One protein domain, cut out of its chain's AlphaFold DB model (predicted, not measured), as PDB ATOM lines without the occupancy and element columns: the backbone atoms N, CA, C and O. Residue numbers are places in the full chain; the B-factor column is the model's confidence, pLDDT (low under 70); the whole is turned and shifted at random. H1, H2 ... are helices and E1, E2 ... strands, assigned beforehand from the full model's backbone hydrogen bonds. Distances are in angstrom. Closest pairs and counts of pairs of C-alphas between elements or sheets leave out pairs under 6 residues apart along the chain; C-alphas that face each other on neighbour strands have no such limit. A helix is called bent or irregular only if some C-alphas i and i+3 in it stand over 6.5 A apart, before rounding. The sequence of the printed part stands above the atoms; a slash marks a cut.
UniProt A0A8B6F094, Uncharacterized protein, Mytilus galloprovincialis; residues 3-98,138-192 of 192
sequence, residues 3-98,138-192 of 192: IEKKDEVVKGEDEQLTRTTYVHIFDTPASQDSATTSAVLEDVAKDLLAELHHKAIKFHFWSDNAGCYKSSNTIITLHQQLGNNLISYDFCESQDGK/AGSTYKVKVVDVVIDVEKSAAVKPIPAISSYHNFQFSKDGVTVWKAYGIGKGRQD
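This is residues 3 to 98 and 138 to 192 of the 192 residues of an uncharacterized protein of Mytilus galloprovincialis (UniProt A0A8B6F094). Two sheets meet edge to edge near E1 and E3 as one bent wall, with H1 and H2 side by side in its hollow, H1 over the three-stranded sheet and H2 over the four-stranded one. The 151 printed residues hold E1 E2 H1 E3 H2 E4 E5 E6 E7 along the chain, class mixed. The sheets, E3 E4 E6 E7 and E1 E2 E5, are both mixed. The whole is compact, radius of gyration of the C-alphas 15.8 A, spanning 44 by 40 by 34 A.

The larger sheet has E3, residues 59 to 63, E4, 86 to 91, E6, 170 to 174, and E7, 177 to 181, ending at C-alpha 181 (1.227, -39.412, -24.711). The other has E1, 3 to 11, 26.2 A from C-alpha 3 (-2.657, -50.854, 3.565), E2, 17 to 26, 29.1 A, and E5, 141 to 147, 18.8 A. H1 is 34 to 52, 26.9 A, and H2 72 to 85, 18.5 A; H2 is irregular, C-alphas 81 and 84 being 9.4 A apart.

E3 and E4 are parallel, N 61 to O 88 2.9 A; with H2 they form a strand-helix-strand unit, two parallel strands joined through a helix, its crossover right-handed. E4 and E6 are antiparallel, N 89 to O 171 2.9 A. E6 and E7 form a hairpin, N 172 to O 179 2.8 A. H2 is on this sheet, height 8.1 A, two layers. H1 and H2 touch, closest C-alphas Ser 38 and Thr 74, 5.3 A, a shallow tilt of 13 degrees, the same way. H1 is on the twisted sheet E1 E2 E5, height 9.2 A, also two layers. E1 and E2 form a hairpin, N 6 to O 22 3.0 A; E2 and E5 are parallel, N 23 to O 143 2.9 A. Every O i to N i+4 pair is within hydrogen-bond range in H1, 8 of 10 in H2.

Residues 99 to 137 are not printed; C-alphas 98 and 138 are 23.7 A apart. The link E5 to E6 is long, 22 residues. Mean pLDDT of the printed part is 81.1; residues 149 to 159 are among those under 70.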
ATOM      1  N   ILE A   3      -4.110 -50.875   3.777       65.81
ATOM      2  CA  ILE A   3      -2.657 -50.854   3.565       65.81
ATOM      3  C   ILE A   3      -2.374 -50.378   2.146       65.81
ATOM      4  O   ILE A   3      -2.725 -51.082   1.196       65.81
ATOM      5  N   GLU A   4      -1.664 -49.264   2.013       71.62
ATOM      6  CA  GLU A   4      -1.082 -48.833   0.743       71.62
ATOM      7  C   GLU A   4       0.413 -49.167   0.706       71.62
ATOM      8  O   GLU A   4       1.094 -49.166   1.731       71.62
ATOM      9  N   LYS A   5       0.912 -49.551  -0.471       73.25
ATOM     10  CA  LYS A   5       2.296 -49.991  -0.659       73.25
ATOM     11  C   LYS A   5       2.903 -49.291  -1.856       73.25
ATOM     12  O   LYS A   5       2.256 -49.222  -2.904       73.25
ATOM     13  N   LYS A   6       4.147 -48.846  -1.716       75.06
ATOM     14  CA  LYS A   6       4.948 -48.283  -2.805       75.06
ATOM     15  C   LYS A   6       6.290 -48.987  -2.847       75.06
ATOM     16  O   LYS A   6       6.965 -49.088  -1.828       75.06
ATOM     17  N   ASP A   7       6.635 -49.499  -4.020       67.38
ATOM     18  CA  ASP A   7       7.974 -50.002  -4.288       67.38
ATOM     19  C   ASP A   7       8.775 -48.903  -4.972       67.38
ATOM     20  O   ASP A   7       8.321 -48.287  -5.933       67.38
ATOM     21  N   GLU A   8       9.977 -48.694  -4.470       70.19
ATOM     22  CA  GLU A   8      10.911 -47.678  -4.925       70.19
ATOM     23  C   GLU A   8      12.204 -48.356  -5.347       70.19
ATOM     24  O   GLU A   8      12.654 -49.313  -4.710       70.19
ATOM     25  N   VAL A   9      12.828 -47.816  -6.391       68.69
ATOM     26  CA  VAL A   9      14.200 -48.149  -6.764       68.69
ATOM     27  C   VAL A   9      14.998 -46.854  -6.841       68.69
ATOM     28  O   VAL A   9      14.656 -45.964  -7.618       68.69
ATOM     29  N   VAL A  10      16.065 -46.758  -6.050       72.25
ATOM     30  CA  VAL A  10      16.986 -45.615  -6.042       72.25
ATOM     31  C   VAL A  10      18.305 -46.047  -6.664       72.25
ATOM     32  O   VAL A  10      18.820 -47.116  -6.342       72.25
ATOM     33  N   LYS A  11      18.861 -45.214  -7.552       69.69
ATOM     34  CA  LYS A  11      20.226 -45.370  -8.069       69.69
ATOM     35  C   LYS A  11      21.159 -44.439  -7.292       69.69
ATOM     36  O   LYS A  11      20.993 -43.224  -7.372       69.69
ATOM     37  N   GLY A  12      22.100 -45.013  -6.543       65.44
ATOM     38  CA  GLY A  12      23.126 -44.273  -5.803       65.44
ATOM     39  C   GLY A  12      24.228 -43.694  -6.699       65.44
ATOM     40  O   GLY A  12      24.316 -44.013  -7.889       65.44
ATOM     41  N   GLU A  13      25.088 -42.849  -6.119       64.62
ATOM     42  CA  GLU A  13      26.279 -42.293  -6.794       64.62
ATOM     43  C   GLU A  13      27.287 -43.382  -7.207       64.62
ATOM     44  O   GLU A  13      28.029 -43.216  -8.170       64.62
ATOM     45  N   ASP A  14      27.262 -44.525  -6.520       72.12
ATOM     46  CA  ASP A  14      28.036 -45.738  -6.804       72.12
ATOM     47  C   ASP A  14      27.391 -46.646  -7.872       72.12
ATOM     48  O   ASP A  14      27.821 -47.780  -8.076       72.12
ATOM     49  N   GLU A  15      26.339 -46.157  -8.532       73.19
ATOM     50  CA  GLU A  15      25.478 -46.873  -9.474       73.19
ATOM     51  C   GLU A  15      24.738 -48.092  -8.906       73.19
ATOM     52  O   GLU A  15      24.072 -48.808  -9.664       73.19
ATOM     53  N   GLN A  16      24.779 -48.321  -7.592       73.62
ATOM     54  CA  GLN A  16      24.032 -49.416  -6.991       73.62
ATOM     55  C   GLN A  16      22.545 -49.086  -6.932       73.62
ATOM     56  O   GLN A  16      22.128 -47.973  -6.601       73.62
ATOM     57  N   LEU A  17      21.733 -50.091  -7.264       77.31
ATOM     58  CA  LEU A  17      20.285 -50.010  -7.167       77.31
ATOM     59  C   LEU A  17      19.842 -50.557  -5.814       77.31
ATOM     60  O   LEU A  17      19.971 -51.753  -5.543       77.31
ATOM     61  N   THR A  18      19.272 -49.692  -4.986       80.81
ATOM     62  CA  THR A  18      18.610 -50.090  -3.744       80.81
ATOM     63  C   THR A  18      17.104 -50.120  -3.958       80.81
ATOM     64  O   THR A  18      16.555 -49.383  -4.778       80.81
ATOM     65  N   ARG A  19      16.425 -51.032  -3.258       82.69
ATOM     66  CA  ARG A  19      14.969 -51.158  -3.319       82.69
ATOM     67  C   ARG A  19      14.379 -51.109  -1.924       82.69
ATOM     68  O   ARG A  19      14.660 -51.996  -1.113       82.69
ATOM     69  N   THR A  20      13.476 -50.164  -1.720       86.69
ATOM     70  CA  THR A  20      12.724 -49.992  -0.478       86.69
ATOM     71  C   THR A  20      11.240 -50.172  -0.761       86.69
ATOM     72  O   THR A  20      10.732 -49.718  -1.785       86.69
ATOM     73  N   THR A  21      10.531 -50.865   0.129       89.25
ATOM     74  CA  THR A  21       9.069 -50.967   0.060       89.25
ATOM     75  C   THR A  21       8.472 -50.142   1.193       89.25
ATOM     76  O   THR A  21       8.609 -50.499   2.364       89.25
ATOM     77  N   TYR A  22       7.777 -49.064   0.853       91.00
ATOM     78  CA  TYR A  22       7.007 -48.263   1.798       91.00
ATOM     79  C   TYR A  22       5.637 -48.894   2.015       91.00
ATOM     80  O   TYR A  22       5.002 -49.370   1.069       91.00
ATOM     81  N   VAL A  23       5.196 -48.927   3.269       91.12
ATOM     82  CA  VAL A  23       3.918 -49.508   3.679       91.12
ATOM     83  C   VAL A  23       3.212 -48.536   4.613       91.12
ATOM     84  O   VAL A  23       3.629 -48.359   5.756       91.12
ATOM     85  N   HIS A  24       2.113 -47.954   4.148       91.94
ATOM     86  CA  HIS A  24       1.256 -47.074   4.938       91.94
ATOM     87  C   HIS A  24       0.070 -47.875   5.459       91.94
ATOM     88  O   HIS A  24      -0.691 -48.445   4.676       91.94
ATOM     89  N   ILE A  25      -0.073 -47.950   6.779       91.44
ATOM     90  CA  ILE A  25      -1.195 -48.598   7.461       91.44
ATOM     91  C   ILE A  25      -2.106 -47.502   7.999       91.44
ATOM     92  O   ILE A  25      -1.704 -46.749   8.882       91.44
ATOM     93  N   PHE A  26      -3.333 -47.446   7.494       89.75
ATOM     94  CA  PHE A  26      -4.333 -46.497   7.968       89.75
ATOM     95  C   PHE A  26      -5.031 -47.037   9.220       89.75
ATOM     96  O   PHE A  26      -5.615 -48.134   9.177       89.75
ATOM     97  N   ASP A  27      -4.959 -46.282  10.320       84.69
ATOM     98  CA  ASP A  27      -5.599 -46.656  11.592       84.69
ATOM     99  C   ASP A  27      -7.118 -46.420  11.558       84.69
ATOM    100  O   ASP A  27      -7.896 -47.191  12.122       84.69
ATOM    101  N   THR A  28      -7.568 -45.444  10.767       82.19
ATOM    102  CA  THR A  28      -8.979 -45.228  10.427       82.19
ATOM    103  C   THR A  28      -9.310 -45.742   9.017       82.19
ATOM    104  O   THR A  28      -8.419 -45.895   8.176       82.19
ATOM    105  N   PRO A  29     -10.584 -46.072   8.714       79.31
ATOM    106  CA  PRO A  29     -10.990 -46.396   7.349       79.31
ATOM    107  C   PRO A  29     -10.682 -45.238   6.387       79.31
ATOM    108  O   PRO A  29     -11.205 -44.140   6.549       79.31
ATOM    109  N   ALA A  30      -9.855 -45.511   5.379       78.81
ATOM    110  CA  ALA A  30      -9.460 -44.558   4.343       78.81
ATOM    111  C   ALA A  30     -10.150 -44.888   3.014       78.81
ATOM    112  O   ALA A  30     -10.159 -46.055   2.604       78.81
ATOM    113  N   SER A  31     -10.684 -43.881   2.317       78.94
ATOM    114  CA  SER A  31     -11.069 -44.014   0.910       78.94
ATOM    115  C   SER A  31      -9.819 -44.023   0.036       78.94
ATOM    116  O   SER A  31      -8.964 -43.152   0.146       78.94
ATOM    117  N   GLN A  32      -9.710 -44.988  -0.877       76.44
ATOM    118  CA  GLN A  32      -8.652 -44.974  -1.890       76.44
ATOM    119  C   GLN A  32      -9.045 -44.028  -3.037       76.44
ATOM    120  O   GLN A  32      -9.382 -44.448  -4.142       76.44
ATOM    121  N   ASP A  33      -9.069 -42.735  -2.735       87.38
ATOM    122  CA  ASP A  33      -9.336 -41.658  -3.685       87.38
ATOM    123  C   ASP A  33      -8.043 -40.961  -4.127       87.38
ATOM    124  O   ASP A  33      -6.935 -41.290  -3.688       87.38
ATOM    125  N   SER A  34      -8.170 -40.002  -5.045       87.19
ATOM    126  CA  SER A  34      -7.030 -39.246  -5.563       87.19
ATOM    127  C   SER A  34      -6.330 -38.406  -4.497       87.19
ATOM    128  O   SER A  34      -5.124 -38.212  -4.596       87.19
ATOM    129  N   ALA A  35      -7.051 -37.903  -3.490       85.88
ATOM    130  CA  ALA A  35      -6.466 -37.069  -2.441       85.88
ATOM    131  C   ALA A  35      -5.559 -37.905  -1.532       85.88
ATOM    132  O   ALA A  35      -4.377 -37.597  -1.385       85.88
ATOM    133  N   THR A  36      -6.082 -39.024  -1.032       87.00
ATOM    134  CA  THR A  36      -5.339 -39.987  -0.210       87.00
ATOM    135  C   THR A  36      -4.132 -40.533  -0.965       87.00
ATOM    136  O   THR A  36      -3.017 -40.536  -0.450       87.00
ATOM    137  N   THR A  37      -4.332 -40.907  -2.232       89.12
ATOM    138  CA  THR A  37      -3.260 -41.405  -3.103       89.12
ATOM    139  C   THR A  37      -2.139 -40.379  -3.282       89.12
ATOM    140  O   THR A  37      -0.960 -40.729  -3.226       89.12
ATOM    141  N   SER A  38      -2.492 -39.109  -3.499       89.88
ATOM    142  CA  SER A  38      -1.507 -38.032  -3.665       89.88
ATOM    143  C   SER A  38      -0.692 -37.835  -2.395       89.88
ATOM    144  O   SER A  38       0.530 -37.783  -2.474       89.88
ATOM    145  N   ALA A  39      -1.358 -37.802  -1.238       89.25
ATOM    146  CA  ALA A  39      -0.708 -37.627   0.055       89.25
ATOM    147  C   ALA A  39       0.279 -38.765   0.367       89.25
ATOM    148  O   ALA A  39       1.385 -38.509   0.833       89.25
ATOM    149  N   VAL A  40      -0.078 -40.018   0.057       90.69
ATOM    150  CA  VAL A  40       0.830 -41.163   0.244       90.69
ATOM    151  C   VAL A  40       2.045 -41.077  -0.679       90.69
ATOM    152  O   VAL A  40       3.170 -41.291  -0.234       90.69
ATOM    153  N   LEU A  41       1.847 -40.760  -1.963       92.25
ATOM    154  CA  LEU A  41       2.951 -40.613  -2.919       92.25
ATOM    155  C   LEU A  41       3.883 -39.451  -2.543       92.25
ATOM    156  O   LEU A  41       5.104 -39.576  -2.648       92.25
ATOM    157  N   GLU A  42       3.311 -38.346  -2.077       91.19
ATOM    158  CA  GLU A  42       4.040 -37.180  -1.589       91.19
ATOM    159  C   GLU A  42       4.853 -37.495  -0.327       91.19
ATOM    160  O   GLU A  42       6.026 -37.127  -0.261       91.19
ATOM    161  N   ASP A  43       4.274 -38.201   0.649       91.38
ATOM    162  CA  ASP A  43       4.969 -38.615   1.875       91.38
ATOM    163  C   ASP A  43       6.191 -39.493   1.562       91.38
ATOM    164  O   ASP A  43       7.275 -39.245   2.089       91.38
ATOM    165  N   VAL A  44       6.062 -40.452   0.636       91.69
ATOM    166  CA  VAL A  44       7.200 -41.273   0.180       91.69
ATOM    167  C   VAL A  44       8.286 -40.409  -0.462       91.69
ATOM    168  O   VAL A  44       9.465 -40.545  -0.135       91.69
ATOM    169  N   ALA A  45       7.915 -39.490  -1.354       90.50
ATOM    170  CA  ALA A  45       8.881 -38.622  -2.022       90.50
ATOM    171  C   ALA A  45       9.597 -37.673  -1.045       90.50
ATOM    172  O   ALA A  45      10.804 -37.454  -1.166       90.50
ATOM    173  N   LYS A  46       8.878 -37.132  -0.054       88.62
ATOM    174  CA  LYS A  46       9.443 -36.285   1.007       88.62
ATOM    175  C   LYS A  46      10.415 -37.056   1.894       88.62
ATOM    176  O   LYS A  46      11.493 -36.537   2.181       88.62
ATOM    177  N   ASP A  47      10.080 -38.288   2.266       89.12
ATOM    178  CA  ASP A  47      10.990 -39.168   3.002       89.12
ATOM    179  C   ASP A  47      12.291 -39.406   2.231       89.12
ATOM    180  O   ASP A  47      13.371 -39.329   2.815       89.12
ATOM    181  N   LEU A  48      12.204 -39.643   0.920       87.50
ATOM    182  CA  LEU A  48      13.382 -39.858   0.078       87.50
ATOM    183  C   LEU A  48      14.244 -38.606  -0.062       87.50
ATOM    184  O   LEU A  48      15.469 -38.686   0.004       87.50
ATOM    185  N   LEU A  49      13.618 -37.437  -0.216       86.69
ATOM    186  CA  LEU A  49      14.324 -36.154  -0.212       86.69
ATOM    187  C   LEU A  49      15.073 -35.926   1.106       86.69
ATOM    188  O   LEU A  49      16.197 -35.422   1.087       86.69
ATOM    189  N   ALA A  50      14.461 -36.298   2.231       86.31
ATOM    190  CA  ALA A  50      15.061 -36.156   3.551       86.31
ATOM    191  C   ALA A  50      16.224 -37.134   3.771       86.31
ATOM    192  O   ALA A  50      17.276 -36.711   4.240       86.31
ATOM    193  N   GLU A  51      16.056 -38.411   3.420       83.00
ATOM    194  CA  GLU A  51      17.065 -39.457   3.638       83.00
ATOM    195  C   GLU A  51      18.291 -39.284   2.746       83.00
ATOM    196  O   GLU A  51      19.421 -39.476   3.191       83.00
ATOM    197  N   LEU A  52      18.080 -38.914   1.484       79.31
ATOM    198  CA  LEU A  52      19.176 -38.805   0.533       79.31
ATOM    199  C   LEU A  52      19.890 -37.451   0.631       79.31
ATOM    200  O   LEU A  52      20.955 -37.308   0.058       79.31
ATOM    201  N   HIS A  53      19.360 -36.445   1.339       69.25
ATOM    202  CA  HIS A  53      19.983 -35.116   1.506       69.25
ATOM    203  C   HIS A  53      20.423 -34.416   0.192       69.25
ATOM    204  O   HIS A  53      21.171 -33.434   0.218       69.25
ATOM    205  N   HIS A  54      19.949 -34.876  -0.971       61.75
ATOM    206  CA  HIS A  54      20.400 -34.411  -2.280       61.75
ATOM    207  C   HIS A  54      19.347 -33.513  -2.940       61.75
ATOM    208  O   HIS A  54      18.206 -33.907  -3.167       61.75
ATOM    209  N   LYS A  55      19.756 -32.309  -3.363       57.34
ATOM    210  CA  LYS A  55      18.910 -31.367  -4.129       57.34
ATOM    211  C   LYS A  55      18.644 -31.790  -5.586       57.34
ATOM    212  O   LYS A  55      18.004 -31.043  -6.314       57.34
ATOM    213  N   ALA A  56      19.162 -32.939  -6.024       70.62
ATOM    214  CA  ALA A  56      19.139 -33.378  -7.422       70.62
ATOM    215  C   ALA A  56      18.367 -34.692  -7.649       70.62
ATOM    216  O   ALA A  56      18.567 -35.347  -8.673       70.62
ATOM    217  N   ILE A  57      17.502 -35.094  -6.711       85.44
ATOM    218  CA  ILE A  57      16.672 -36.292  -6.887       85.44
ATOM    219  C   ILE A  57      15.660 -36.043  -8.001       85.44
ATOM    220  O   ILE A  57      14.946 -35.042  -8.013       85.44
ATOM    221  N   LYS A  58      15.596 -36.996  -8.928       90.31
ATOM    222  CA  LYS A  58      14.623 -37.035 -10.012       90.31
ATOM    223  C   LYS A  58      13.667 -38.191  -9.773       90.31
ATOM    224  O   LYS A  58      14.085 -39.346  -9.749       90.31
ATOM    225  N   PHE A  59      12.393 -37.872  -9.609       92.44
ATOM    226  CA  PHE A  59      11.325 -38.834  -9.419       92.44
ATOM    227  C   PHE A  59      10.717 -39.239 -10.756       92.44
ATOM    228  O   PHE A  59      10.251 -38.407 -11.538       92.44
ATOM    229  N   HIS A  60      10.693 -40.548 -10.969       93.31
ATOM    230  CA  HIS A  60       9.961 -41.207 -12.036       93.31
ATOM    231  C   HIS A  60       8.946 -42.135 -11.377       93.31
ATOM    232  O   HIS A  60       9.325 -43.129 -10.758       93.31
ATOM    233  N   PHE A  61       7.667 -41.779 -11.453       92.75
ATOM    234  CA  PHE A  61       6.594 -42.590 -10.892       92.75
ATOM    235  C   PHE A  61       6.068 -43.578 -11.922       92.75
ATOM    236  O   PHE A  61       5.961 -43.273 -13.109       92.75
ATOM    237  N   TRP A  62       5.684 -44.752 -11.436       90.75
ATOM    238  CA  TRP A  62       5.037 -45.775 -12.240       90.75
ATOM    239  C   TRP A  62       3.944 -46.466 -11.424       90.75
ATOM    240  O   TRP A  62       4.210 -46.940 -10.319       90.75
ATOM    241  N   SER A  63       2.720 -46.494 -11.952       89.62
ATOM    242  CA  SER A  63       1.537 -47.022 -11.253       89.62
ATOM    243  C   SER A  63       0.618 -47.815 -12.181       89.62
ATOM    244  O   SER A  63       0.731 -47.770 -13.407       89.62
ATOM    245  N   ASP A  64      -0.346 -48.526 -11.590       85.75
ATOM    246  CA  ASP A  64      -1.473 -49.066 -12.346       85.75
ATOM    247  C   ASP A  64      -2.406 -47.948 -12.857       85.75
ATOM    248  O   ASP A  64      -2.343 -46.795 -12.431       85.75
ATOM    249  N   ASN A  65      -3.287 -48.295 -13.796       87.75
ATOM    250  CA  ASN A  65      -4.171 -47.349 -14.479       87.75
ATOM    251  C   ASN A  65      -5.467 -47.019 -13.703       87.75
ATOM    252  O   ASN A  65      -6.458 -46.602 -14.310       87.75
ATOM    253  N   ALA A  66      -5.525 -47.256 -12.388       87.81
ATOM    254  CA  ALA A  66      -6.707 -46.940 -11.592       87.81
ATOM    255  C   ALA A  66      -6.924 -45.425 -11.481       87.81
ATOM    256  O   ALA A  66      -5.985 -44.630 -11.417       87.81
ATOM    257  N   GLY A  67      -8.194 -45.017 -11.393       88.19
ATOM    258  CA  GLY A  67      -8.576 -43.601 -11.363       88.19
ATOM    259  C   GLY A  67      -8.016 -42.814 -10.171       88.19
ATOM    260  O   GLY A  67      -7.847 -41.605 -10.283       88.19
ATOM    261  N   CYS A  68      -7.679 -43.469  -9.055       89.06
ATOM    262  CA  CYS A  68      -7.043 -42.810  -7.910       89.06
ATOM    263  C   CYS A  68      -5.601 -42.365  -8.217       89.06
ATOM    264  O   CYS A  68      -5.185 -41.284  -7.799       89.06
ATOM    265  N   TYR A  69      -4.858 -43.147  -9.007       90.31
ATOM    266  CA  TYR A  69      -3.524 -42.786  -9.486       90.31
ATOM    267  C   TYR A  69      -3.598 -41.853 -10.692       90.31
ATOM    268  O   TYR A  69      -2.918 -40.827 -10.721       90.31
ATOM    269  N   LYS A  70      -4.457 -42.179 -11.666       91.19
ATOM    270  CA  LYS A  70      -4.594 -41.436 -12.920       91.19
ATOM    271  C   LYS A  70      -5.781 -40.476 -12.896       91.19
ATOM    272  O   LYS A  70      -6.763 -40.640 -13.620       91.19
ATOM    273  N   SER A  71      -5.659 -39.438 -12.072       90.81
ATOM    274  CA  SER A  71      -6.583 -38.302 -12.051       90.81
ATOM    275  C   SER A  71      -5.839 -36.982 -12.240       90.81
ATOM    276  O   SER A  71      -4.667 -36.863 -11.883       90.81
ATOM    277  N   SER A  72      -6.539 -35.964 -12.753       90.25
ATOM    278  CA  SER A  72      -5.989 -34.606 -12.854       90.25
ATOM    279  C   SER A  72      -5.540 -34.090 -11.488       90.25
ATOM    280  O   SER A  72      -4.499 -33.451 -11.397       90.25
ATOM    281  N   ASN A  73      -6.294 -34.416 -10.430       88.75
ATOM    282  CA  ASN A  73      -5.947 -34.052  -9.060       88.75
ATOM    283  C   ASN A  73      -4.590 -34.646  -8.669       88.75
ATOM    284  O   ASN A  73      -3.695 -33.905  -8.293       88.75
ATOM    285  N   THR A  74      -4.404 -35.957  -8.841       91.19
ATOM    286  CA  THR A  74      -3.157 -36.641  -8.468       91.19
ATOM    287  C   THR A  74      -1.948 -36.090  -9.212       91.19
ATOM    288  O   THR A  74      -0.930 -35.772  -8.603       91.19
ATOM    289  N   ILE A  75      -2.071 -35.928 -10.528       91.62
ATOM    290  CA  ILE A  75      -0.987 -35.427 -11.380       91.62
ATOM    291  C   ILE A  75      -0.590 -34.003 -10.985       91.62
ATOM    292  O   ILE A  75       0.595 -33.699 -10.864       91.62
ATOM    293  N   ILE A  76      -1.576 -33.133 -10.770       88.75
ATOM    294  CA  ILE A  76      -1.328 -31.715 -10.507       88.75
ATOM    295  C   ILE A  76      -0.838 -31.500  -9.079       88.75
ATOM    296  O   ILE A  76       0.125 -30.759  -8.895       88.75
ATOM    297  N   THR A  77      -1.412 -32.190  -8.090       89.25
ATOM    298  CA  THR A  77      -0.917 -32.154  -6.709       89.25
ATOM    299  C   THR A  77       0.541 -32.599  -6.650       89.25
ATOM    300  O   THR A  77       1.369 -31.879  -6.102       89.25
ATOM    301  N   LEU A  78       0.906 -33.720  -7.282       90.69
ATOM    302  CA  LEU A  78       2.299 -34.178  -7.285       90.69
ATOM    303  C   LEU A  78       3.239 -33.199  -7.989       90.69
ATOM    304  O   LEU A  78       4.326 -32.935  -7.480       90.69
ATOM    305  N   HIS A  79       2.828 -32.621  -9.120       89.81
ATOM    306  CA  HIS A  79       3.642 -31.619  -9.808       89.81
ATOM    307  C   HIS A  79       3.851 -30.359  -8.957       89.81
ATOM    308  O   HIS A  79       4.959 -29.834  -8.907       89.81
ATOM    309  N   GLN A  80       2.824 -29.899  -8.238       89.06
ATOM    310  CA  GLN A  80       2.933 -28.753  -7.332       89.06
ATOM    311  C   GLN A  80       3.856 -29.040  -6.143       89.06
ATOM    312  O   GLN A  80       4.661 -28.186  -5.780       89.06
ATOM    313  N   GLN A  81       3.756 -30.233  -5.552       88.50
ATOM    314  CA  GLN A  81       4.509 -30.589  -4.346       88.50
ATOM    315  C   GLN A  81       5.970 -30.950  -4.637       88.50
ATOM    316  O   GLN A  81       6.856 -30.639  -3.844       88.50
ATOM    317  N   LEU A  82       6.243 -31.592  -5.776       89.06
ATOM    318  CA  LEU A  82       7.586 -32.057  -6.139       89.06
ATOM    319  C   LEU A  82       8.304 -31.117  -7.113       89.06
ATOM    320  O   LEU A  82       9.530 -31.172  -7.230       89.06
ATOM    321  N   GLY A  83       7.566 -30.244  -7.804       88.31
ATOM    322  CA  GLY A  83       8.101 -29.282  -8.760       88.31
ATOM    323  C   GLY A  83       9.023 -29.937  -9.788       88.31
ATOM    324  O   GLY A  83       8.712 -30.978 -10.362       88.31
ATOM    325  N   ASN A  84      10.209 -29.350  -9.961       87.75
ATOM    326  CA  ASN A  84      11.215 -29.809 -10.925       87.75
ATOM    327  C   ASN A  84      11.829 -31.183 -10.598       87.75
ATOM    328  O   ASN A  84      12.583 -31.709 -11.418       87.75
ATOM    329  N   ASN A  85      11.563 -31.742  -9.413       90.31
ATOM    330  CA  ASN A  85      12.041 -33.077  -9.068       90.31
ATOM    331  C   ASN A  85      11.170 -34.158  -9.714       90.31
ATOM    332  O   ASN A  85      11.661 -35.257  -9.936       90.31
ATOM    333  N   LEU A  86       9.903 -33.878 -10.036       92.94
ATOM    334  CA  LEU A  86       9.049 -34.818 -10.757       92.94
ATOM    335  C   LEU A  86       9.371 -34.761 -12.252       92.94
ATOM    336  O   LEU A  86       9.209 -33.719 -12.878       92.94
ATOM    337  N   ILE A  87       9.825 -35.877 -12.823       94.75
ATOM    338  CA  ILE A  87      10.238 -35.947 -14.231       94.75
ATOM    339  C   ILE A  87       9.203 -36.671 -15.083       94.75
ATOM    340  O   ILE A  87       8.818 -36.164 -16.139       94.75
ATOM    341  N   SER A  88       8.740 -37.841 -14.638       94.44
ATOM    342  CA  SER A  88       7.677 -38.571 -15.327       94.44
ATOM    343  C   SER A  88       6.728 -39.278 -14.373       94.44
ATOM    344  O   SER A  88       7.078 -39.600 -13.236       94.44
ATOM    345  N   TYR A  89       5.513 -39.509 -14.862       94.31
ATOM    346  CA  TYR A  89       4.555 -40.415 -14.255       94.31
ATOM    347  C   TYR A  89       3.931 -41.274 -15.353       94.31
ATOM    348  O   TYR A  89       3.198 -40.782 -16.210       94.31
ATOM    349  N   ASP A  90       4.260 -42.558 -15.330       92.31
ATOM    350  CA  ASP A  90       3.852 -43.532 -16.328       92.31
ATOM    351  C   ASP A  90       2.858 -44.547 -15.745       92.31
ATOM    352  O   ASP A  90       2.879 -44.866 -14.554       92.31
ATOM    353  N   PHE A  91       1.978 -45.072 -16.595       89.69
ATOM    354  CA  PHE A  91       0.893 -45.962 -16.187       89.69
ATOM    355  C   PHE A  91       0.879 -47.245 -17.013       89.69
ATOM    356  O   PHE A  91       0.934 -47.191 -18.242       89.69
ATOM    357  N   CYS A  92       0.745 -48.393 -16.344       83.12
ATOM    358  CA  CYS A  92       0.572 -49.680 -17.021       83.12
ATOM    359  C   CYS A  92      -0.688 -49.701 -17.891       83.12
ATOM    360  O   CYS A  92      -1.687 -49.042 -17.589       83.12
ATOM    361  N   GLU A  93      -0.698 -50.539 -18.923       75.94
ATOM    362  CA  GLU A  93      -1.955 -50.925 -19.556       75.94
ATOM    363  C   GLU A  93      -2.758 -51.853 -18.636       75.94
ATOM    364  O   GLU A  93      -2.211 -52.599 -17.823       75.94
ATOM    365  N   SER A  94      -4.085 -51.822 -18.764       63.91
ATOM    366  CA  SER A  94      -5.027 -52.505 -17.867       63.91
ATOM    367  C   SER A  94      -4.936 -54.046 -17.861       63.91
ATOM    368  O   SER A  94      -5.769 -54.687 -17.227       63.91
ATOM    369  N   GLN A  95      -3.973 -54.651 -18.566       61.38
ATOM    370  CA  GLN A  95      -3.827 -56.101 -18.754       61.38
ATOM    371  C   GLN A  95      -2.398 -56.629 -18.508       61.38
ATOM    372  O   GLN A  95      -2.155 -57.817 -18.712       61.38
ATOM    373  N   ASP A  96      -1.453 -55.802 -18.044       61.50
ATOM    374  CA  ASP A  96      -0.016 -56.146 -18.041       61.50
ATOM    375  C   ASP A  96       0.465 -56.991 -16.833       61.50
ATOM    376  O   ASP A  96       1.597 -56.904 -16.360       61.50
ATOM    377  N   GLY A  97      -0.407 -57.858 -16.312       56.94
ATOM    378  CA  GLY A  97      -0.072 -58.771 -15.218       56.94
ATOM    379  C   GLY A  97       0.161 -58.096 -13.855       56.94
ATOM    380  O   GLY A  97      -0.063 -56.907 -13.653       56.94
ATOM    381  N   LYS A  98       0.547 -58.910 -12.862       66.38
ATOM    382  CA  LYS A  98       0.749 -58.472 -11.468       66.38
ATOM    383  C   LYS A  98       2.119 -57.816 -11.297       66.38
ATOM    384  O   LYS A  98       3.140 -58.436 -11.600       66.38
ATOM    385  N   ALA A 138      16.455 -60.538   5.663       49.53
ATOM    386  CA  ALA A 138      17.645 -59.894   5.114       49.53
ATOM    387  C   ALA A 138      17.472 -59.682   3.593       49.53
ATOM    388  O   ALA A 138      17.249 -60.638   2.851       49.53
ATOM    389  N   GLY A 139      17.488 -58.420   3.146       53.41
ATOM    390  CA  GLY A 139      17.304 -58.030   1.738       53.41
ATOM    391  C   GLY A 139      15.908 -57.517   1.338       53.41
ATOM    392  O   GLY A 139      15.684 -57.212   0.166       53.41
ATOM    393  N   SER A 140      14.946 -57.406   2.262       58.03
ATOM    394  CA  SER A 140      13.700 -56.649   2.041       58.03
ATOM    395  C   SER A 140      13.544 -55.558   3.093       58.03
ATOM    396  O   SER A 140      13.050 -55.830   4.182       58.03
ATOM    397  N   THR A 141      13.937 -54.334   2.745       75.88
ATOM    398  CA  THR A 141      13.754 -53.154   3.596       75.88
ATOM    399  C   THR A 141      12.306 -52.683   3.480       75.88
ATOM    400  O   THR A 141      11.926 -52.084   2.470       75.88
ATOM    401  N   TYR A 142      11.478 -53.003   4.478       85.75
ATOM    402  CA  TYR A 142      10.140 -52.423   4.591       85.75
ATOM    403  C   TYR A 142      10.205 -51.184   5.481       85.75
ATOM    404  O   TYR A 142      10.633 -51.269   6.633       85.75
ATOM    405  N   LYS A 143       9.735 -50.045   4.974       88.50
ATOM    406  CA  LYS A 143       9.495 -48.840   5.773       88.50
ATOM    407  C   LYS A 143       8.008 -48.746   6.073       88.50
ATOM    408  O   LYS A 143       7.214 -48.369   5.216       88.50
ATOM    409  N   VAL A 144       7.629 -49.164   7.277       90.00
ATOM    410  CA  VAL A 144       6.225 -49.250   7.690       90.00
ATOM    411  C   VAL A 144       5.850 -48.026   8.520       90.00
ATOM    412  O   VAL A 144       6.437 -47.790   9.576       90.00
ATOM    413  N   LYS A 145       4.841 -47.279   8.076       90.62
ATOM    414  CA  LYS A 145       4.250 -46.148   8.798       90.62
ATOM    415  C   LYS A 145       2.807 -46.472   9.171       90.62
ATOM    416  O   LYS A 145       2.054 -46.987   8.350       90.62
ATOM    417  N   VAL A 146       2.425 -46.163  10.407       87.81
ATOM    418  CA  VAL A 146       1.011 -46.087  10.799       87.81
ATOM    419  C   VAL A 146       0.611 -44.630  10.668       87.81
ATOM    420  O   VAL A 146       1.308 -43.768  11.199       87.81
ATOM    421  N   VAL A 147      -0.454 -44.371   9.921       86.38
ATOM    422  CA  VAL A 147      -0.908 -43.022   9.594       86.38
ATOM    423  C   VAL A 147      -2.396 -42.883   9.881       86.38
ATOM    424  O   VAL A 147      -3.179 -43.810   9.658       86.38
ATOM    425  N   ASP A 148      -2.775 -41.700  10.343       77.81
ATOM    426  CA  ASP A 148      -4.168 -41.284  10.422       77.81
ATOM    427  C   ASP A 148      -4.538 -40.530   9.148       77.81
ATOM    428  O   ASP A 148      -3.750 -39.742   8.619       77.81
ATOM    429  N   VAL A 149      -5.753 -40.751   8.647       65.31
ATOM    430  CA  VAL A 149      -6.291 -39.969   7.529       65.31
ATOM    431  C   VAL A 149      -6.765 -38.623   8.071       65.31
ATOM    432  O   VAL A 149      -7.953 -38.411   8.301       65.31
ATOM    433  N   VAL A 150      -5.830 -37.707   8.301       59.94
ATOM    434  CA  VAL A 150      -6.147 -36.283   8.437       59.94
ATOM    435  C   VAL A 150      -5.887 -35.657   7.075       59.94
ATOM    436  O   VAL A 150      -4.812 -35.132   6.808       59.94
ATOM    437  N   ILE A 151      -6.858 -35.784   6.169       56.91
ATOM    438  CA  ILE A 151      -6.835 -34.997   4.936       56.91
ATOM    439  C   ILE A 151      -7.301 -33.613   5.357       56.91
ATOM    440  O   ILE A 151      -8.501 -33.392   5.533       56.91
ATOM    441  N   ASP A 152      -6.357 -32.702   5.573       49.22
ATOM    442  CA  ASP A 152      -6.695 -31.289   5.641       49.22
ATOM    443  C   ASP A 152      -7.218 -30.930   4.250       49.22
ATOM    444  O   ASP A 152      -6.467 -30.849   3.275       49.22
ATOM    445  N   VAL A 153      -8.545 -30.869   4.115       42.66
ATOM    446  CA  VAL A 153      -9.201 -30.519   2.857       42.66
ATOM    447  C   VAL A 153      -9.054 -29.012   2.684       42.66
ATOM    448  O   VAL A 153     -10.036 -28.269   2.653       42.66
ATOM    449  N   GLU A 154      -7.823 -28.534   2.516       44.38
ATOM    450  CA  GLU A 154      -7.638 -27.382   1.659       44.38
ATOM    451  C   GLU A 154      -8.101 -27.852   0.287       44.38
ATOM    452  O   GLU A 154      -7.420 -28.606  -0.408       44.38
ATOM    453  N   LYS A 155      -9.347 -27.504  -0.049       43.94
ATOM    454  CA  LYS A 155      -9.902 -27.687  -1.386       43.94
ATOM    455  C   LYS A 155      -8.875 -27.110  -2.347       43.94
ATOM    456  O   LYS A 155      -8.797 -25.890  -2.486       43.94
ATOM    457  N   SER A 156      -8.086 -27.991  -2.962       48.03
ATOM    458  CA  SER A 156      -7.148 -27.613  -4.006       48.03
ATOM    459  C   SER A 156      -7.929 -26.737  -4.976       48.03
ATOM    460  O   SER A 156      -9.021 -27.117  -5.417       48.03
ATOM    461  N   ALA A 157      -7.446 -25.506  -5.169       51.25
ATOM    462  CA  ALA A 157      -8.085 -24.509  -6.015       51.25
ATOM    463  C   ALA A 157      -8.535 -25.172  -7.318       51.25
ATOM    464  O   ALA A 157      -7.779 -25.976  -7.850       51.25
ATOM    465  N   ALA A 158      -9.751 -24.866  -7.794       57.03
ATOM    466  CA  ALA A 158     -10.399 -25.534  -8.928       57.03
ATOM    467  C   ALA A 158      -9.393 -25.913 -10.029       57.03
ATOM    468  O   ALA A 158      -8.979 -25.086 -10.842       57.03
ATOM    469  N   VAL A 159      -8.964 -27.174 -10.003       64.94
ATOM    470  CA  VAL A 159      -7.877 -27.650 -10.844       64.94
ATOM    471  C   VAL A 159      -8.427 -27.809 -12.253       64.94
ATOM    472  O   VAL A 159      -9.413 -28.524 -12.452       64.94
ATOM    473  N   LYS A 160      -7.809 -27.156 -13.245       78.50
ATOM    474  CA  LYS A 160      -8.207 -27.334 -14.645       78.50
ATOM    475  C   LYS A 160      -7.996 -28.811 -15.017       78.50
ATOM    476  O   LYS A 160      -6.865 -29.291 -14.948       78.50
ATOM    477  N   PRO A 161      -9.055 -29.554 -15.379       84.44
ATOM    478  CA  PRO A 161      -8.924 -30.975 -15.652       84.44
ATOM    479  C   PRO A 161      -8.111 -31.200 -16.929       84.44
ATOM    480  O   PRO A 161      -8.313 -30.497 -17.920       84.44
ATOM    481  N   ILE A 162      -7.247 -32.217 -16.919       88.12
ATOM    482  CA  ILE A 162      -6.524 -32.677 -18.109       88.12
ATOM    483  C   ILE A 162      -7.534 -33.394 -19.023       88.12
ATOM    484  O   ILE A 162      -8.081 -34.438 -18.637       88.12
ATOM    485  N   PRO A 163      -7.843 -32.864 -20.220       87.69
ATOM    486  CA  PRO A 163      -8.869 -33.445 -21.079       87.69
ATOM    487  C   PRO A 163      -8.462 -34.832 -21.580       87.69
ATOM    488  O   PRO A 163      -7.354 -35.018 -22.073       87.69
ATOM    489  N   ALA A 164      -9.386 -35.794 -21.519       90.00
ATOM    490  CA  ALA A 164      -9.157 -37.174 -21.962       90.00
ATOM    491  C   ALA A 164      -7.965 -37.874 -21.273       90.00
ATOM    492  O   ALA A 164      -7.344 -38.758 -21.866       90.00
ATOM    493  N   ILE A 165      -7.685 -37.530 -20.007       90.38
ATOM    494  CA  ILE A 165      -6.624 -38.130 -19.180       90.38
ATOM    495  C   ILE A 165      -6.622 -39.667 -19.205       90.38
ATOM    496  O   ILE A 165      -5.566 -40.292 -19.230       90.38
ATOM    497  N   SER A 166      -7.804 -40.288 -19.268       88.12
ATOM    498  CA  SER A 166      -7.966 -41.743 -19.350       88.12
ATOM    499  C   SER A 166      -7.285 -42.368 -20.570       88.12
ATOM    500  O   SER A 166      -6.920 -43.538 -20.504       88.12
ATOM    501  N   SER A 167      -7.069 -41.605 -21.645       89.50
ATOM    502  CA  SER A 167      -6.434 -42.073 -22.881       89.50
ATOM    503  C   SER A 167      -4.909 -41.955 -22.899       89.50
ATOM    504  O   SER A 167      -4.284 -42.476 -23.820       89.50
ATOM    505  N   TYR A 168      -4.311 -41.273 -21.919       91.06
ATOM    506  CA  TYR A 168      -2.861 -41.105 -21.832       91.06
ATOM    507  C   TYR A 168      -2.246 -42.101 -20.853       91.06
ATOM    508  O   TYR A 168      -2.866 -42.473 -19.852       91.06
ATOM    509  N   HIS A 169      -1.019 -42.510 -21.151       90.69
ATOM    510  CA  HIS A 169      -0.248 -43.485 -20.381       90.69
ATOM    511  C   HIS A 169       1.090 -42.930 -19.898       90.69
ATOM    512  O   HIS A 169       1.632 -43.443 -18.926       90.69
ATOM    513  N   ASN A 170       1.594 -41.868 -20.528       92.56
ATOM    514  CA  ASN A 170       2.877 -41.270 -20.184       92.56
ATOM    515  C   ASN A 170       2.715 -39.774 -19.987       92.56
ATOM    516  O   ASN A 170       2.131 -39.098 -20.839       92.56
ATOM    517  N   PHE A 171       3.257 -39.279 -18.882       93.75
ATOM    518  CA  PHE A 171       3.234 -37.875 -18.505       93.75
ATOM    519  C   PHE A 171       4.665 -37.442 -18.227       93.75
ATOM    520  O   PHE A 171       5.342 -38.037 -17.391       93.75
ATOM    521  N   GLN A 172       5.122 -36.408 -18.925       93.88
ATOM    522  CA  GLN A 172       6.422 -35.789 -18.711       93.88
ATOM    523  C   GLN A 172       6.226 -34.365 -18.220       93.88
ATOM    524  O   GLN A 172       5.496 -33.584 -18.829       93.88
ATOM    525  N   PHE A 173       6.895 -34.032 -17.125       92.56
ATOM    526  CA  PHE A 173       6.734 -32.748 -16.461       92.56
ATOM    527  C   PHE A 173       7.866 -31.804 -16.841       92.56
ATOM    528  O   PHE A 173       9.019 -32.197 -17.029       92.56
ATOM    529  N   SER A 174       7.512 -30.534 -16.973       88.56
ATOM    530  CA  SER A 174       8.424 -29.442 -17.273       88.56
ATOM    531  C   SER A 174       7.983 -28.197 -16.514       88.56
ATOM    532  O   SER A 174       6.865 -28.128 -16.006       88.56
ATOM    533  N   LYS A 175       8.839 -27.172 -16.494       83.62
ATOM    534  CA  LYS A 175       8.495 -25.877 -15.889       83.62
ATOM    535  C   LYS A 175       7.244 -25.246 -16.508       83.62
ATOM    536  O   LYS A 175       6.526 -24.535 -15.814       83.62
ATOM    537  N   ASP A 176       6.996 -25.528 -17.784       81.38
ATOM    538  CA  ASP A 176       5.957 -24.881 -18.585       81.38
ATOM    539  C   ASP A 176       4.653 -25.693 -18.657       81.38
ATOM    540  O   ASP A 176       3.709 -25.274 -19.322       81.38
ATOM    541  N   GLY A 177       4.588 -26.854 -17.997       84.75
ATOM    542  CA  GLY A 177       3.405 -27.717 -17.993       84.75
ATOM    543  C   GLY A 177       3.734 -29.196 -18.166       84.75
ATOM    544  O   GLY A 177       4.877 -29.629 -17.970       84.75
ATOM    545  N   VAL A 178       2.717 -29.975 -18.540       89.94
ATOM    546  CA  VAL A 178       2.832 -31.426 -18.718       89.94
ATOM    547  C   VAL A 178       2.685 -31.792 -20.190       89.94
ATOM    548  O   VAL A 178       1.787 -31.325 -20.885       89.94
ATOM    549  N   THR A 179       3.581 -32.640 -20.686       91.69
ATOM    550  CA  THR A 179       3.422 -33.269 -21.998       91.69
ATOM    551  C   THR A 179       2.912 -34.689 -21.805       91.69
ATOM    552  O   THR A 179       3.418 -35.421 -20.955       91.69
ATOM    553  N   VAL A 180       1.890 -35.074 -22.565       92.56
ATOM    554  CA  VAL A 180       1.179 -36.345 -22.416       92.56
ATOM    555  C   VAL A 180       1.174 -37.149 -23.712       92.56
ATOM    556  O   VAL A 180       1.043 -36.598 -24.811       92.56
ATOM    557  N   TRP A 181       1.281 -38.473 -23.588       91.75
ATOM    558  CA  TRP A 181       1.227 -39.412 -24.711       91.75
ATOM    559  C   TRP A 181       0.261 -40.557 -24.439       91.75
ATOM    560  O   TRP A 181       0.094 -41.009 -23.306       91.75
ATOM    561  N   LYS A 182      -0.350 -41.064 -25.517       88.75
ATOM    562  CA  LYS A 182      -1.134 -42.307 -25.489       88.75
ATOM    563  C   LYS A 182      -0.252 -43.554 -25.422       88.75
ATOM    564  O   LYS A 182      -0.682 -44.561 -24.891       88.75
ATOM    565  N   ALA A 183       0.951 -43.491 -25.984       77.94
ATOM    566  CA  ALA A 183       1.902 -44.594 -26.000       77.94
ATOM    567  C   ALA A 183       3.328 -44.035 -25.938       77.94
ATOM    568  O   ALA A 183       3.607 -43.029 -26.593       77.94
ATOM    569  N   TYR A 184       4.192 -44.696 -25.164       70.44
ATOM    570  CA  TYR A 184       5.557 -44.316 -24.771       70.44
ATOM    571  C   TYR A 184       6.318 -43.436 -25.774       70.44
ATOM    572  O   TYR A 184       7.036 -43.934 -26.639       70.44
ATOM    573  N   GLY A 185       6.174 -42.110 -25.652       64.94
ATOM    574  CA  GLY A 185       6.907 -41.133 -26.467       64.94
ATOM    575  C   GLY A 185       6.626 -41.195 -27.976       64.94
ATOM    576  O   GLY A 185       7.372 -40.611 -28.760       64.94
ATOM    577  N   ILE A 186       5.573 -41.897 -28.413       78.69
ATOM    578  CA  ILE A 186       5.237 -42.018 -29.832       78.69
ATOM    579  C   ILE A 186       4.573 -40.721 -30.304       78.69
ATOM    580  O   ILE A 186       3.454 -40.381 -29.913       78.69
ATOM    581  N   GLY A 187       5.270 -40.008 -31.191       84.19
ATOM    582  CA  GLY A 187       4.846 -38.716 -31.724       84.19
ATOM    583  C   GLY A 187       5.237 -37.535 -30.831       84.19
ATOM    584  O   GLY A 187       5.902 -37.683 -29.810       84.19
ATOM    585  N   LYS A 188       4.820 -36.325 -31.225       84.12
ATOM    586  CA  LYS A 188       5.234 -35.072 -30.563       84.12
ATOM    587  C   LYS A 188       4.683 -34.887 -29.141       84.12
ATOM    588  O   LYS A 188       5.143 -33.994 -28.443       84.12
ATOM    589  N   GLY A 189       3.719 -35.712 -28.729       82.38
ATOM    590  CA  GLY A 189       2.984 -35.522 -27.480       82.38
ATOM    591  C   GLY A 189       2.005 -34.352 -27.559       82.38
ATOM    592  O   GLY A 189       2.020 -33.557 -28.503       82.38
ATOM    593  N   ARG A 190       1.110 -34.273 -26.577       86.00
ATOM    594  CA  ARG A 190       0.218 -33.129 -26.377       86.00
ATOM    595  C   ARG A 190       0.677 -32.370 -25.141       86.00
ATOM    596  O   ARG A 190       0.886 -32.991 -24.111       86.00
ATOM    597  N   GLN A 191       0.803 -31.055 -25.243       85.19
ATOM    598  CA  GLN A 191       1.091 -30.196 -24.098       85.19
ATOM    599  C   GLN A 191      -0.231 -29.718 -23.484       85.19
ATOM    600  O   GLN A 191      -1.098 -29.243 -24.224       85.19
ATOM    601  N   ASP A 192      -0.394 -29.883 -22.172       73.19
ATOM    602  CA  ASP A 192      -1.539 -29.399 -21.385       73.19
ATOM    603  C   ASP A 192      -1.078 -28.529 -20.198       73.19
ATOM    604  O   ASP A 192       0.042 -28.749 -19.667       73.19
TER     605      ASP A 192